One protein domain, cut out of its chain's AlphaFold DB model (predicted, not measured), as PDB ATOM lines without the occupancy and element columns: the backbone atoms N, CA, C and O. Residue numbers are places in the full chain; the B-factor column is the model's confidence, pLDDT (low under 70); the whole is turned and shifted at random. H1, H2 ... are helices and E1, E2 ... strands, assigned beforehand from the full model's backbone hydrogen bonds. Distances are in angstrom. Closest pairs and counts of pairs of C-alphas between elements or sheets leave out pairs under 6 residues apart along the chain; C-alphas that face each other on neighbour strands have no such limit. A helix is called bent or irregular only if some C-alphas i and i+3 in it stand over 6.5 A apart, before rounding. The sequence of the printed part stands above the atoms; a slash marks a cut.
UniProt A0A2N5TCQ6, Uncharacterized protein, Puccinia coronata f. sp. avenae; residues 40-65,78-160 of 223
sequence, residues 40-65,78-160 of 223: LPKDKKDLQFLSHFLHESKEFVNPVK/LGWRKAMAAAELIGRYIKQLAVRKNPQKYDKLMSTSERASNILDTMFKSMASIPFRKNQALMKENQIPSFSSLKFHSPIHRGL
ATOM      1  N   LEU A  40     172.674 129.785 165.710       93.56
ATOM      2  CA  LEU A  40     171.862 129.287 166.811       93.56
ATOM      3  C   LEU A  40     170.600 128.598 166.256       93.56
ATOM      4  O   LEU A  40     170.078 129.000 165.210       93.56
ATOM      5  N   PRO A  41     170.034 127.600 166.962       96.25
ATOM      6  CA  PRO A  41     168.798 126.943 166.534       96.25
ATOM      7  C   PRO A  41     167.647 127.924 166.269       96.25
ATOM      8  O   PRO A  41     166.850 127.717 165.355       96.25
ATOM      9  N   LYS A  42     167.580 129.016 167.042       94.81
ATOM     10  CA  LYS A  42     166.625 130.107 166.827       94.81
ATOM     11  C   LYS A  42     166.869 130.826 165.498       94.81
ATOM     12  O   LYS A  42     165.932 130.965 164.721       94.81
ATOM     13  N   ASP A  43     168.112 131.208 165.208       93.44
ATOM     14  CA  ASP A  43     168.466 131.923 163.976       93.44
ATOM     15  C   ASP A  43     168.162 131.081 162.736       93.44
ATOM     16  O   ASP A  43     167.652 131.598 161.744       93.44
ATOM     17  N   LYS A  44     168.407 129.765 162.803       95.31
ATOM     18  CA  LYS A  44     168.037 128.827 161.733       95.31
ATOM     19  C   LYS A  44     166.528 128.829 161.481       95.31
ATOM     20  O   LYS A  44     166.109 128.931 160.331       95.31
ATOM     21  N   LYS A  45     165.715 128.757 162.541       96.62
ATOM     22  CA  LYS A  45     164.245 128.805 162.440       96.62
ATOM     23  C   LYS A  45     163.751 130.144 161.888       96.62
ATOM     24  O   LYS A  45     162.842 130.162 161.059       96.62
ATOM     25  N   ASP A  46     164.352 131.251 162.313       96.62
ATOM     26  CA  ASP A  46     163.992 132.590 161.842       96.62
ATOM     27  C   ASP A  46     164.375 132.796 160.370       96.62
ATOM     28  O   ASP A  46     163.562 133.292 159.588       96.62
ATOM     29  N   LEU A  47     165.559 132.341 159.947       95.25
ATOM     30  CA  LEU A  47     165.978 132.362 158.542       95.25
ATOM     31  C   LEU A  47     165.115 131.453 157.663       95.25
ATOM     32  O   LEU A  47     164.767 131.841 156.550       95.25
ATOM     33  N   GLN A  48     164.732 130.273 158.157       97.44
ATOM     34  CA  GLN A  48     163.818 129.379 157.447       97.44
ATOM     35  C   GLN A  48     162.452 130.043 157.240       97.44
ATOM     36  O   GLN A  48     161.946 130.071 156.118       97.44
ATOM     37  N   PHE A  49     161.886 130.632 158.298       97.88
ATOM     38  CA  PHE A  49     160.642 131.390 158.204       97.88
ATOM     39  C   PHE A  49     160.764 132.547 157.204       97.88
ATOM     40  O   PHE A  49     159.920 132.680 156.318       97.88
ATOM     41  N   LEU A  50     161.815 133.365 157.313       95.94
ATOM     42  CA  LEU A  50     162.022 134.518 156.438       95.94
ATOM     43  C   LEU A  50     162.178 134.089 154.972       95.94
ATOM     44  O   LEU A  50     161.604 134.719 154.086       95.94
ATOM     45  N   SER A  51     162.901 132.995 154.717       96.12
ATOM     46  CA  SER A  51     163.060 132.413 153.382       96.12
ATOM     47  C   SER A  51     161.714 131.994 152.785       96.12
ATOM     48  O   SER A  51     161.398 132.383 151.659       96.12
ATOM     49  N   HIS A  52     160.880 131.279 153.548       97.88
ATOM     50  CA  HIS A  52     159.534 130.901 153.106       97.88
ATOM     51  C   HIS A  52     158.650 132.127 152.852       97.88
ATOM     52  O   HIS A  52     158.066 132.238 151.775       97.88
ATOM     53  N   PHE A  53     158.620 133.088 153.778       96.44
ATOM     54  CA  PHE A  53     157.848 134.324 153.628       96.44
ATOM     55  C   PHE A  53     158.229 135.089 152.349       96.44
ATOM     56  O   PHE A  53     157.360 135.483 151.566       96.44
ATOM     57  N   LEU A  54     159.532 135.282 152.103       94.62
ATOM     58  CA  LEU A  54     160.030 135.960 150.902       94.62
ATOM     59  C   LEU A  54     159.727 135.159 149.632       94.62
ATOM     60  O   LEU A  54     159.420 135.749 148.595       94.62
ATOM     61  N   HIS A  55     159.788 133.829 149.704       95.56
ATOM     62  CA  HIS A  55     159.478 132.967 148.574       95.56
ATOM     63  C   HIS A  55     157.998 133.042 148.185       95.56
ATOM     64  O   HIS A  55     157.694 133.268 147.014       95.56
ATOM     65  N   GLU A  56     157.087 132.896 149.148       96.38
ATOM     66  CA  GLU A  56     155.637 132.983 148.930       96.38
ATOM     67  C   GLU A  56     155.223 134.374 148.441       96.38
ATOM     68  O   GLU A  56     154.372 134.515 147.560       96.38
ATOM     69  N   SER A  57     155.901 135.413 148.932       94.50
ATOM     70  CA  SER A  57     155.661 136.795 148.524       94.50
ATOM     71  C   SER A  57     155.849 137.039 147.023       94.50
ATOM     72  O   SER A  57     155.206 137.939 146.480       94.50
ATOM     73  N   LYS A  58     156.668 136.235 146.323       94.38
ATOM     74  CA  LYS A  58     156.904 136.365 144.871       94.38
ATOM     75  C   LYS A  58     155.631 136.246 144.033       94.38
ATOM     76  O   LYS A  58     155.578 136.822 142.950       94.38
ATOM     77  N   GLU A  59     154.604 135.541 144.515       95.00
ATOM     78  CA  GLU A  59     153.304 135.464 143.831       95.00
ATOM     79  C   GLU A  59     152.649 136.851 143.700       95.00
ATOM     80  O   GLU A  59     151.991 137.158 142.700       95.00
ATOM     81  N   PHE A  60     152.889 137.716 144.687       94.06
ATOM     82  CA  PHE A  60     152.234 139.010 144.848       94.06
ATOM     83  C   PHE A  60     153.116 140.202 144.481       94.06
ATOM     84  O   PHE A  60     152.693 141.344 144.665       94.06
ATOM     85  N   VAL A  61     154.309 139.981 143.925       91.56
ATOM     86  CA  VAL A  61     155.184 141.050 143.425       91.56
ATOM     87  C   VAL A  61     155.691 140.758 142.022       91.56
ATOM     88  O   VAL A  61     155.886 139.616 141.618       91.56
ATOM     89  N   ASN A  62     155.907 141.818 141.244       88.62
ATOM     90  CA  ASN A  62     156.488 141.675 139.916       88.62
ATOM     91  C   ASN A  62     158.011 141.509 140.018       88.62
ATOM     92  O   ASN A  62     158.633 142.178 140.852       88.62
ATOM     93  N   PRO A  63     158.625 140.682 139.154       88.19
ATOM     94  CA  PRO A  63     160.073 140.661 139.035       88.19
ATOM     95  C   PRO A  63     160.579 142.038 138.587       88.19
ATOM     96  O   PRO A  63     159.971 142.715 137.750       88.19
ATOM     97  N   VAL A  64     161.703 142.460 139.155       82.50
ATOM     98  CA  VAL A  64     162.386 143.704 138.809       82.50
ATOM     99  C   VAL A  64     163.074 143.511 137.462       82.50
ATOM    100  O   VAL A  64     164.076 142.806 137.353       82.50
ATOM    101  N   LYS A  65     162.532 144.160 136.429       72.75
ATOM    102  CA  LYS A  65     163.109 144.173 135.082       72.75
ATOM    103  C   LYS A  65     164.218 145.222 135.009       72.75
ATOM    104  O   LYS A  65     163.938 146.414 135.140       72.75
ATOM    105  N   LEU A  78     160.097 143.893 147.684       87.81
ATOM    106  CA  LEU A  78     158.984 143.814 148.626       87.81
ATOM    107  C   LEU A  78     159.008 145.031 149.548       87.81
ATOM    108  O   LEU A  78     160.071 145.570 149.847       87.81
ATOM    109  N   GLY A  79     157.827 145.454 149.998       86.62
ATOM    110  CA  GLY A  79     157.662 146.623 150.860       86.62
ATOM    111  C   GLY A  79     157.370 147.911 150.088       86.62
ATOM    112  O   GLY A  79     156.753 147.898 149.016       86.62
ATOM    113  N   TRP A  80     157.769 149.037 150.669       83.94
ATOM    114  CA  TRP A  80     157.492 150.376 150.150       83.94
ATOM    115  C   TRP A  80     158.521 150.810 149.103       83.94
ATOM    116  O   TRP A  80     159.687 150.424 149.148       83.94
ATOM    117  N   ARG A  81     158.084 151.631 148.151       81.81
ATOM    118  CA  ARG A  81     158.916 152.211 147.092       81.81
ATOM    119  C   ARG A  81     158.635 153.694 146.948       81.81
ATOM    120  O   ARG A  81     157.522 154.144 147.206       81.81
ATOM    121  N   LYS A  82     159.612 154.445 146.449       76.44
ATOM    122  CA  LYS A  82     159.374 155.822 146.010       76.44
ATOM    123  C   LYS A  82     158.265 155.836 144.952       76.44
ATOM    124  O   LYS A  82     158.232 154.968 144.077       76.44
ATOM    125  N   ALA A  83     157.362 156.805 145.049       73.44
ATOM    126  CA  ALA A  83     156.366 157.041 144.019       73.44
ATOM    127  C   ALA A  83     157.013 157.386 142.671       73.44
ATOM    128  O   ALA A  83     158.029 158.082 142.615       73.44
ATOM    129  N   MET A  84     156.418 156.878 141.594       62.38
ATOM    130  CA  MET A  84     156.921 157.049 140.224       62.38
ATOM    131  C   MET A  84     155.884 157.705 139.299       62.38
ATOM    132  O   MET A  84     156.154 157.870 138.111       62.38
ATOM    133  N   ALA A  85     154.714 158.075 139.829       64.50
ATOM    134  CA  ALA A  85     153.651 158.767 139.111       64.50
ATOM    135  C   ALA A  85     153.325 160.114 139.772       64.50
ATOM    136  O   ALA A  85     153.517 160.298 140.976       64.50
ATOM    137  N   ALA A  86     152.829 161.062 138.974       53.31
ATOM    138  CA  ALA A  86     152.327 162.328 139.492       53.31
ATOM    139  C   ALA A  86     151.193 162.069 140.498       53.31
ATOM    140  O   ALA A  86     150.366 161.187 140.276       53.31
ATOM    141  N   ALA A  87     151.180 162.828 141.596       62.88
ATOM    142  CA  ALA A  87     150.264 162.675 142.733       62.88
ATOM    143  C   ALA A  87     150.413 161.388 143.576       62.88
ATOM    144  O   ALA A  87     149.679 161.218 144.547       62.88
ATOM    145  N   GLU A  88     151.398 160.527 143.303       64.19
ATOM    146  CA  GLU A  88     151.810 159.487 144.248       64.19
ATOM    147  C   GLU A  88     152.941 160.027 145.147       64.19
ATOM    148  O   GLU A  88     153.917 160.601 144.663       64.19
ATOM    149  N   LEU A  89     152.832 159.845 146.467       66.94
ATOM    150  CA  LEU A  89     153.883 160.217 147.436       66.94
ATOM    151  C   LEU A  89     154.825 159.045 147.731       66.94
ATOM    152  O   LEU A  89     156.050 159.179 147.725       66.94
ATOM    153  N   ILE A  90     154.240 157.868 147.937       73.62
ATOM    154  CA  ILE A  90     154.928 156.596 148.110       73.62
ATOM    155  C   ILE A  90     154.096 155.511 147.423       73.62
ATOM    156  O   ILE A  90     152.871 155.595 147.374       73.62
ATOM    157  N   GLY A  91     154.755 154.487 146.898       77.50
ATOM    158  CA  GLY A  91     154.101 153.292 146.380       77.50
ATOM    159  C   GLY A  91     154.465 152.061 147.201       77.50
ATOM    160  O   GLY A  91     155.334 152.098 148.069       77.50
ATOM    161  N   ARG A  92     153.862 150.923 146.861       82.69
ATOM    162  CA  ARG A  92     154.294 149.599 147.331       82.69
ATOM    163  C   ARG A  92     154.671 148.724 146.152       82.69
ATOM    164  O   ARG A  92     154.101 148.856 145.066       82.69
ATOM    165  N   TYR A  93     155.618 147.821 146.365       86.69
ATOM    166  CA  TYR A  93     155.816 146.708 145.451       86.69
ATOM    167  C   TYR A  93     154.665 145.723 145.649       86.69
ATOM    168  O   TYR A  93     154.616 145.007 146.643       86.69
ATOM    169  N   ILE A  94     153.707 145.740 144.723       87.38
ATOM    170  CA  ILE A  94     152.528 144.875 144.755       87.38
ATOM    171  C   ILE A  94     152.041 144.592 143.332       87.38
ATOM    172  O   ILE A  94     151.963 145.484 142.486       87.38
ATOM    173  N   LYS A  95     151.700 143.333 143.062       90.38
ATOM    174  CA  LYS A  95     151.042 142.867 141.843       90.38
ATOM    175  C   LYS A  95     149.544 142.765 142.123       90.38
ATOM    176  O   LYS A  95     149.047 141.709 142.504       90.38
ATOM    177  N   GLN A  96     148.823 143.870 141.930       86.81
ATOM    178  CA  GLN A  96     147.407 143.973 142.315       86.81
ATOM    179  C   GLN A  96     146.526 142.863 141.727       86.81
ATOM    180  O   GLN A  96     145.668 142.343 142.427       86.81
ATOM    181  N   LEU A  97     146.759 142.459 140.474       90.56
ATOM    182  CA  LEU A  97     145.989 141.383 139.839       90.56
ATOM    183  C   LEU A  97     146.110 140.045 140.587       90.56
ATOM    184  O   LEU A  97     145.122 139.332 140.715       90.56
ATOM    185  N   ALA A  98     147.294 139.717 141.115       91.06
ATOM    186  CA  ALA A  98     147.490 138.490 141.888       91.06
ATOM    187  C   ALA A  98     146.779 138.561 143.246       91.06
ATOM    188  O   ALA A  98     146.146 137.597 143.664       91.06
ATOM    189  N   VAL A  99     146.816 139.730 143.892       90.19
ATOM    190  CA  VAL A  99     146.112 139.966 145.160       90.19
ATOM    191  C   VAL A  99     144.600 139.873 144.976       90.19
ATOM    192  O   VAL A  99     143.937 139.210 145.759       90.19
ATOM    193  N   ARG A 100     144.049 140.464 143.908       92.62
ATOM    194  CA  ARG A 100     142.611 140.372 143.603       92.62
ATOM    195  C   ARG A 100     142.168 138.943 143.293       92.62
ATOM    196  O   ARG A 100     141.047 138.586 143.627       92.62
ATOM    197  N   LYS A 101     143.034 138.139 142.669       96.00
ATOM    198  CA  LYS A 101     142.750 136.729 142.376       96.00
ATOM    199  C   LYS A 101     142.712 135.877 143.651       96.00
ATOM    200  O   LYS A 101     141.846 135.023 143.761       96.00
ATOM    201  N   ASN A 102     143.623 136.127 144.596       94.50
ATOM    202  CA  ASN A 102     143.791 135.329 145.816       94.50
ATOM    203  C   ASN A 102     143.910 136.210 147.086       94.50
ATOM    204  O   ASN A 102     144.955 136.184 147.747       94.50
ATOM    205  N   PRO A 103     142.872 136.983 147.465       91.81
ATOM    206  CA  PRO A 103     142.969 137.962 148.554       91.81
ATOM    207  C   PRO A 103     143.237 137.301 149.910       91.81
ATOM    208  O   PRO A 103     144.142 137.712 150.625       91.81
ATOM    209  N   GLN A 104     142.556 136.191 150.211       94.12
ATOM    210  CA  GLN A 104     142.743 135.451 151.465       94.12
ATOM    211  C   GLN A 104     144.179 134.941 151.640       94.12
ATOM    212  O   GLN A 104     144.733 134.983 152.737       94.12
ATOM    213  N   LYS A 105     144.806 134.470 150.553       94.94
ATOM    214  CA  LYS A 105     146.195 133.997 150.582       94.94
ATOM    215  C   LYS A 105     147.157 135.155 150.835       94.94
ATOM    216  O   LYS A 105     148.080 135.012 151.635       94.94
ATOM    217  N   TYR A 106     146.925 136.291 150.178       92.75
ATOM    218  CA  TYR A 106     147.710 137.501 150.396       92.75
ATOM    219  C   TYR A 106     147.587 137.998 151.839       92.75
ATOM    220  O   TYR A 106     148.608 138.235 152.480       92.75
ATOM    221  N   ASP A 107     146.368 138.098 152.368       91.44
ATOM    222  CA  ASP A 107     146.119 138.568 153.731       91.44
ATOM    223  C   ASP A 107     146.729 137.617 154.765       91.44
ATOM    224  O   ASP A 107     147.409 138.064 155.691       91.44
ATOM    225  N   LYS A 108     146.591 136.300 154.561       94.00
ATOM    226  CA  LYS A 108     147.237 135.284 155.401       94.00
ATOM    227  C   LYS A 108     148.757 135.453 155.403       94.00
ATOM    228  O   LYS A 108     149.354 135.503 156.475       94.00
ATOM    229  N   LEU A 109     149.380 135.597 154.235       94.44
ATOM    230  CA  LEU A 109     150.825 135.814 154.133       94.44
ATOM    231  C   LEU A 109     151.239 137.114 154.835       94.44
ATOM    232  O   LEU A 109     152.120 137.118 155.695       94.44
ATOM    233  N   MET A 110     150.568 138.217 154.509       90.69
ATOM    234  CA  MET A 110     150.902 139.550 155.000       90.69
ATOM    235  C   MET A 110     150.623 139.741 156.491       90.69
ATOM    236  O   MET A 110     151.304 140.555 157.118       90.69
ATOM    237  N   SER A 111     149.729 138.951 157.094       91.00
ATOM    238  CA  SER A 111     149.548 138.919 158.554       91.00
ATOM    239  C   SER A 111     150.826 138.506 159.300       91.00
ATOM    240  O   SER A 111     151.042 138.910 160.436       91.00
ATOM    241  N   THR A 112     151.732 137.777 158.637       93.38
ATOM    242  CA  THR A 112     153.025 137.365 159.207       93.38
ATOM    243  C   THR A 112     154.176 138.333 158.898       93.38
ATOM    244  O   THR A 112     155.305 138.126 159.351       93.38
ATOM    245  N   SER A 113     153.911 139.423 158.168       91.06
ATOM    246  CA  SER A 113     154.938 140.395 157.760       91.06
ATOM    247  C   SER A 113     155.602 141.112 158.940       91.06
ATOM    248  O   SER A 113     156.772 141.483 158.848       91.06
ATOM    249  N   GLU A 114     154.907 141.259 160.072       90.31
ATOM    250  CA  GLU A 114     155.492 141.791 161.306       90.31
ATOM    251  C   GLU A 114     156.606 140.889 161.838       90.31
ATOM    252  O   GLU A 114     157.686 141.375 162.173       90.31
ATOM    253  N   ARG A 115     156.397 139.566 161.832       93.94
ATOM    254  CA  ARG A 115     157.440 138.605 162.206       93.94
ATOM    255  C   ARG A 115     158.638 138.710 161.263       93.94
ATOM    256  O   ARG A 115     159.772 138.740 161.735       93.94
ATOM    257  N   ALA A 116     158.394 138.813 159.955       94.00
ATOM    258  CA  ALA A 116     159.459 138.991 158.968       94.00
ATOM    259  C   ALA A 116     160.244 140.292 159.208       94.00
ATOM    260  O   ALA A 116     161.475 140.266 159.209       94.00
ATOM    261  N   SER A 117     159.549 141.402 159.490       90.75
ATOM    262  CA  SER A 117     160.193 142.662 159.874       90.75
ATOM    263  C   SER A 117     161.039 142.475 161.126       90.75
ATOM    264  O   SER A 117     162.221 142.765 161.090       90.75
ATOM    265  N   ASN A 118     160.492 141.920 162.208       91.88
ATOM    266  CA  ASN A 118     161.211 141.773 163.477       91.88
ATOM    267  C   ASN A 118     162.507 140.950 163.353       91.88
ATOM    268  O   ASN A 118     163.500 141.257 164.020       91.88
ATOM    269  N   ILE A 119     162.522 139.931 162.489       93.75
ATOM    270  CA  ILE A 119     163.729 139.151 162.184       93.75
ATOM    271  C   ILE A 119     164.763 140.032 161.469       93.75
ATOM    272  O   ILE A 119     165.907 140.120 161.918       93.75
ATOM    273  N   LEU A 120     164.355 140.738 160.408       91.56
ATOM    274  CA  LEU A 120     165.221 141.663 159.665       91.56
ATOM    275  C   LEU A 120     165.760 142.794 160.556       91.56
ATOM    276  O   LEU A 120     166.957 143.086 160.531       91.56
ATOM    277  N   ASP A 121     164.903 143.395 161.380       90.50
ATOM    278  CA  ASP A 121     165.246 144.403 162.385       90.50
ATOM    279  C   ASP A 121     166.327 143.889 163.329       90.50
ATOM    280  O   ASP A 121     167.320 144.574 163.569       90.50
ATOM    281  N   THR A 122     166.142 142.683 163.866       91.31
ATOM    282  CA  THR A 122     167.077 142.077 164.819       91.31
ATOM    283  C   THR A 122     168.430 141.841 164.162       91.31
ATOM    284  O   THR A 122     169.457 142.242 164.717       91.31
ATOM    285  N   MET A 123     168.439 141.272 162.953       90.12
ATOM    286  CA  MET A 123     169.661 141.045 162.181       90.12
ATOM    287  C   MET A 123     170.400 142.359 161.913       90.12
ATOM    288  O   MET A 123     171.584 142.476 162.237       90.12
ATOM    289  N   PHE A 124     169.711 143.384 161.409       88.44
ATOM    290  CA  PHE A 124     170.338 144.664 161.087       88.44
ATOM    291  C   PHE A 124     170.808 145.414 162.340       88.44
ATOM    292  O   PHE A 124     171.935 145.907 162.386       88.44
ATOM    293  N   LYS A 125     169.987 145.455 163.395       89.69
ATOM    294  CA  LYS A 125     170.334 146.086 164.676       89.69
ATOM    295  C   LYS A 125     171.546 145.423 165.328       89.69
ATOM    296  O   LYS A 125     172.349 146.132 165.929       89.69
ATOM    297  N   SER A 126     171.689 144.099 165.207       89.12
ATOM    298  CA  SER A 126     172.851 143.372 165.739       89.12
ATOM    299  C   SER A 126     174.164 143.782 165.062       89.12
ATOM    300  O   SER A 126     175.209 143.799 165.704       89.12
ATOM    301  N   MET A 127     174.107 144.159 163.780       86.75
ATOM    302  CA  MET A 127     175.280 144.540 162.996       86.75
ATOM    303  C   MET A 127     175.571 146.045 163.058       86.75
ATOM    304  O   MET A 127     176.731 146.447 163.082       86.75
ATOM    305  N   ALA A 128     174.524 146.872 163.085       87.25
ATOM    306  CA  ALA A 128     174.605 148.320 162.922       87.25
ATOM    307  C   ALA A 128     173.575 149.045 163.808       87.25
ATOM    308  O   ALA A 128     172.686 149.748 163.327       87.25
ATOM    309  N   SER A 129     173.692 148.886 165.129       88.75
ATOM    310  CA  SER A 129     172.718 149.413 166.097       88.75
ATOM    311  C   SER A 129     172.533 150.937 166.029       88.75
ATOM    312  O   SER A 129     171.402 151.416 166.133       88.75
ATOM    313  N   ILE A 130     173.615 151.700 165.821       87.94
ATOM    314  CA  ILE A 130     173.571 153.167 165.717       87.94
ATOM    315  C   ILE A 130     172.879 153.603 164.412       87.94
ATOM    316  O   ILE A 130     171.874 154.316 164.512       87.94
ATOM    317  N   PRO A 131     173.314 153.163 163.206       86.81
ATOM    318  CA  PRO A 131     172.581 153.438 161.969       86.81
ATOM    319  C   PRO A 131     171.115 153.005 162.022       86.81
ATOM    320  O   PRO A 131     170.246 153.747 161.576       86.81
ATOM    321  N   PHE A 132     170.819 151.854 162.632       86.81
ATOM    322  CA  PHE A 132     169.451 151.363 162.796       86.81
ATOM    323  C   PHE A 132     168.569 152.333 163.589       86.81
ATOM    324  O   PHE A 132     167.482 152.692 163.137       86.81
ATOM    325  N   ARG A 133     169.036 152.793 164.761       87.19
ATOM    326  CA  ARG A 133     168.285 153.738 165.603       87.19
ATOM    327  C   ARG A 133     168.093 155.085 164.907       87.19
ATOM    328  O   ARG A 133     166.987 155.616 164.936       87.19
ATOM    329  N   LYS A 134     169.141 155.606 164.256       87.94
ATOM    330  CA  LYS A 134     169.056 156.849 163.470       87.94
ATOM    331  C   LYS A 134     168.033 156.723 162.339       87.94
ATOM    332  O   LYS A 134     167.190 157.599 162.183       87.94
ATOM    333  N   ASN A 135     168.048 155.608 161.609       84.62
ATOM    334  CA  ASN A 135     167.074 155.341 160.554       84.62
ATOM    335  C   ASN A 135     165.637 155.247 161.101       84.62
ATOM    336  O   ASN A 135     164.733 155.850 160.533       84.62
ATOM    337  N   GLN A 136     165.418 154.566 162.232       83.69
ATOM    338  CA  GLN A 136     164.096 154.537 162.872       83.69
ATOM    339  C   GLN A 136     163.612 155.925 163.302       83.69
ATOM    340  O   GLN A 136     162.428 156.219 163.154       83.69
ATOM    341  N   ALA A 137     164.496 156.771 163.837       85.88
ATOM    342  CA  ALA A 137     164.144 158.140 164.208       85.88
ATOM    343  C   ALA A 137     163.703 158.948 162.978       85.88
ATOM    344  O   ALA A 137     162.616 159.520 162.996       85.88
ATOM    345  N   LEU A 138     164.473 158.885 161.885       85.06
ATOM    346  CA  LEU A 138     164.120 159.530 160.615       85.06
ATOM    347  C   LEU A 138     162.780 159.031 160.069       85.06
ATOM    348  O   LEU A 138     161.968 159.825 159.600       85.06
ATOM    349  N   MET A 139     162.514 157.726 160.139       78.94
ATOM    350  CA  MET A 139     161.233 157.175 159.699       78.94
ATOM    351  C   MET A 139     160.061 157.692 160.536       78.94
ATOM    352  O   MET A 139     159.024 158.023 159.972       78.94
ATOM    353  N   LYS A 140     160.226 157.783 161.861       83.12
ATOM    354  CA  LYS A 140     159.201 158.320 162.769       83.12
ATOM    355  C   LYS A 140     158.925 159.792 162.504       83.12
ATOM    356  O   LYS A 140     157.767 160.166 162.356       83.12
ATOM    357  N   GLU A 141     159.981 160.591 162.393       84.50
ATOM    358  CA  GLU A 141     159.899 162.018 162.078       84.50
ATOM    359  C   GLU A 141     159.161 162.259 160.755       84.50
ATOM    360  O   GLU A 141     158.279 163.109 160.675       84.50
ATOM    361  N   ASN A 142     159.461 161.449 159.735       80.50
ATOM    362  CA  ASN A 142     158.905 161.611 158.392       80.50
ATOM    363  C   ASN A 142     157.640 160.775 158.127       80.50
ATOM    364  O   ASN A 142     157.186 160.722 156.984       80.50
ATOM    365  N   GLN A 143     157.080 160.116 159.149       80.31
ATOM    366  CA  GLN A 143     155.885 159.262 159.046       80.31
ATOM    367  C   GLN A 143     156.002 158.186 157.948       80.31
ATOM    368  O   GLN A 143     155.054 157.897 157.220       80.31
ATOM    369  N   ILE A 144     157.194 157.599 157.804       78.88
ATOM    370  CA  ILE A 144     157.466 156.573 156.794       78.88
ATOM    371  C   ILE A 144     157.006 155.210 157.328       78.88
ATOM    372  O   ILE A 144     157.512 154.763 158.361       78.88
ATOM    373  N   PRO A 145     156.105 154.509 156.624       79.44
ATOM    374  CA  PRO A 145     155.560 153.237 157.087       79.44
ATOM    375  C   PRO A 145     156.635 152.149 157.158       79.44
ATOM    376  O   PRO A 145     157.496 152.058 156.284       79.44
ATOM    377  N   SER A 146     156.563 151.280 158.167       82.06
ATOM    378  CA  SER A 146     157.491 150.150 158.307       82.06
ATOM    379  C   SER A 146     157.340 149.123 157.177       82.06
ATOM    380  O   SER A 146     156.325 149.086 156.477       82.06
ATOM    381  N   PHE A 147     158.317 148.221 157.036       81.00
ATOM    382  CA  PHE A 147     158.218 147.079 156.118       81.00
ATOM    383  C   PHE A 147     156.935 146.249 156.316       81.00
ATOM    384  O   PHE A 147     156.286 145.891 155.336       81.00
ATOM    385  N   SER A 148     156.552 145.991 157.570       80.38
ATOM    386  CA  SER A 148     155.341 145.240 157.937       80.38
ATOM    387  C   SER A 148     154.041 146.034 157.793       80.38
ATOM    388  O   SER A 148     152.953 145.468 157.871       80.38
ATOM    389  N   SER A 149     154.120 147.352 157.589       79.25
ATOM    390  CA  SER A 149     152.929 148.192 157.507       79.25
ATOM    391  C   SER A 149     152.149 147.886 156.231       79.25
ATOM    392  O   SER A 149     152.619 148.104 155.111       79.25
ATOM    393  N   LEU A 150     150.912 147.417 156.396       72.81
ATOM    394  CA  LEU A 150     150.004 147.156 155.278       72.81
ATOM    395  C   LEU A 150     149.275 148.419 154.805       72.81
ATOM    396  O   LEU A 150     148.733 148.430 153.699       72.81
ATOM    397  N   LYS A 151     149.284 149.486 155.610       68.69
ATOM    398  CA  LYS A 151     148.686 150.787 155.297       68.69
ATOM    399  C   LYS A 151     149.691 151.902 155.576       68.69
ATOM    400  O   LYS A 151     150.548 151.772 156.443       68.69
ATOM    401  N   PHE A 152     149.576 152.998 154.831       51.28
ATOM    402  CA  PHE A 152     150.518 154.120 154.902       51.28
ATOM    403  C   PHE A 152     150.476 154.850 156.255       51.28
ATOM    404  O   PHE A 152     151.516 155.203 156.788       51.28
ATOM    405  N   HIS A 153     149.286 155.003 156.844       54.69
ATOM    406  CA  HIS A 153     149.083 155.675 158.134       54.69
ATOM    407  C   HIS A 153     149.068 154.712 159.332       54.69
ATOM    408  O   HIS A 153     148.589 155.068 160.406       54.69
ATOM    409  N   SER A 154     149.536 153.472 159.162       54.94
ATOM    410  CA  SER A 154     149.695 152.570 160.302       54.94
ATOM    411  C   SER A 154     150.779 153.130 161.233       54.94
ATOM    412  O   SER A 154     151.862 153.462 160.746       54.94
ATOM    413  N   PRO A 155     150.528 153.252 162.550       51.38
ATOM    414  CA  PRO A 155     151.537 153.763 163.465       51.38
ATOM    415  C   PRO A 155     152.790 152.880 163.435       51.38
ATOM    416  O   PRO A 155     152.708 151.649 163.392       51.38
ATOM    417  N   ILE A 156     153.968 153.507 163.457       53.44
ATOM    418  CA  ILE A 156     155.252 152.798 163.435       53.44
ATOM    419  C   ILE A 156     155.499 152.214 164.828       53.44
ATOM    420  O   ILE A 156     156.111 152.852 165.687       53.44
ATOM    421  N   HIS A 157     155.016 150.997 165.061       50.25
ATOM    422  CA  HIS A 157     155.188 150.324 166.348       50.25
ATOM    423  C   HIS A 157     156.588 149.686 166.503       50.25
ATOM    424  O   HIS A 157     157.098 149.673 167.623       50.25
ATOM    425  N   ARG A 158     157.228 149.233 165.401       51.84
ATOM    426  CA  ARG A 158     158.624 148.729 165.228       51.84
ATOM    427  C   ARG A 158     158.870 148.407 163.730       51.84
ATOM    428  O   ARG A 158     157.899 148.194 163.008       51.84
ATOM    429  N   GLY A 159     160.120 148.399 163.242       48.28
ATOM    430  CA  GLY A 159     160.430 147.976 161.861       48.28
ATOM    431  C   GLY A 159     161.686 148.586 161.207       48.28
ATOM    432  O   GLY A 159     162.064 149.727 161.481       48.28
ATOM    433  N   LEU A 160     162.300 147.823 160.300       43.31
ATOM    434  CA  LEU A 160     163.379 148.150 159.370       43.31
ATOM    435  C   LEU A 160     162.770 148.555 158.021       43.31
ATOM    436  O   LEU A 160     161.741 148.024 157.602       43.31
TER     437      LEU A 160
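This is residues 40 to 65 and 78 to 160 of the 223 residues of an uncharacterized protein of Puccinia coronata f. sp. avenae (UniProt A0A2N5TCQ6). A small two-stranded hairpin, E1 and E2, stands on one side of a helical frame whose longest member is H1; H2 crosses one end of H1, H3 folds back beside it, and H4 slants away from its middle. H5 folds back from the far end of H4 at a corner, and residues 142 to 148 of the unnamed last stretch pass between H5 and the hairpin. The printed part has 109 residues with five named helices and two named strands, in the order H1, E1, E2, H2, H3, H4, H5, and its class is mostly helix. The antiparallel sheet has the order E1 - E2. The whole is compact, with a radius of gyration of the C-alphas of 14.8 A and spans of 38 by 35 by 28 A.

E1 is residues 80 to 82, beginning at C-alpha 80 (157.492, 150.376, 150.150), and E2 is residues 90 to 92. H1, residues 41 to 60, is 29.8 A long from C-alpha 41 at (168.798, 126.943, 166.534) to C-alpha 60; it is neither bent nor irregular, but only just: C-alphas 56 and 59 are 6.1 A apart. H2 is residues 96 to 101 and H3 residues 103 to 111. H4, residues 113 to 127, is 21.4 A long, and H5, residues 129 to 141, is 18.4 A long and ends at C-alpha 141 (159.899, 162.018, 162.078).

E1 and E2 form a hairpin at 136 degrees, with N 81 and O 91 within hydrogen-bond range at 2.8 A. E2 and H1 are apart. H1 is the hub, touching three helices. Its residues 59 to 60 touch H2, about perpendicular at 88 degrees; the closest C-alphas, of Phe 60 and Ala 98, are 5.6 A apart. Its residues 53 to 60 touch H3 at a shallow tilt of 30 degrees, opposite ways, closest at the C-alphas of Phe 53 and Leu 109, 7.2 A. Its residues 46 to 53 touch residues 113 to 119 of H4 at a steep tilt of 52 degrees, opposite ways, closest at the C-alphas of Leu 50 and Ala 116, 5.7 A. H3 and H4 meet only through their link. H4 and H5 only just touch, only at the corner, with 3 pairs of C-alphas within 8 A; the closest are those of Lys 125 and Phe 132, 5.7 A. H1 and H5 are apart. Each O i to N i+4 pair is within hydrogen-bond range in H2, H3, H4 and H5, and 13 of 16 are in H1.

The C-alphas farthest apart, of Pro 41 and Ala 86, are 47.5 A apart. Residues 66 to 77 are not printed, and C-alphas 65 and 78 stand 14.2 A apart across this cut. Of the links that are printed whole, none is long. The mean pLDDT of the printed part is 84.1; residues 84 to 89 and 151 to 160 are under 70.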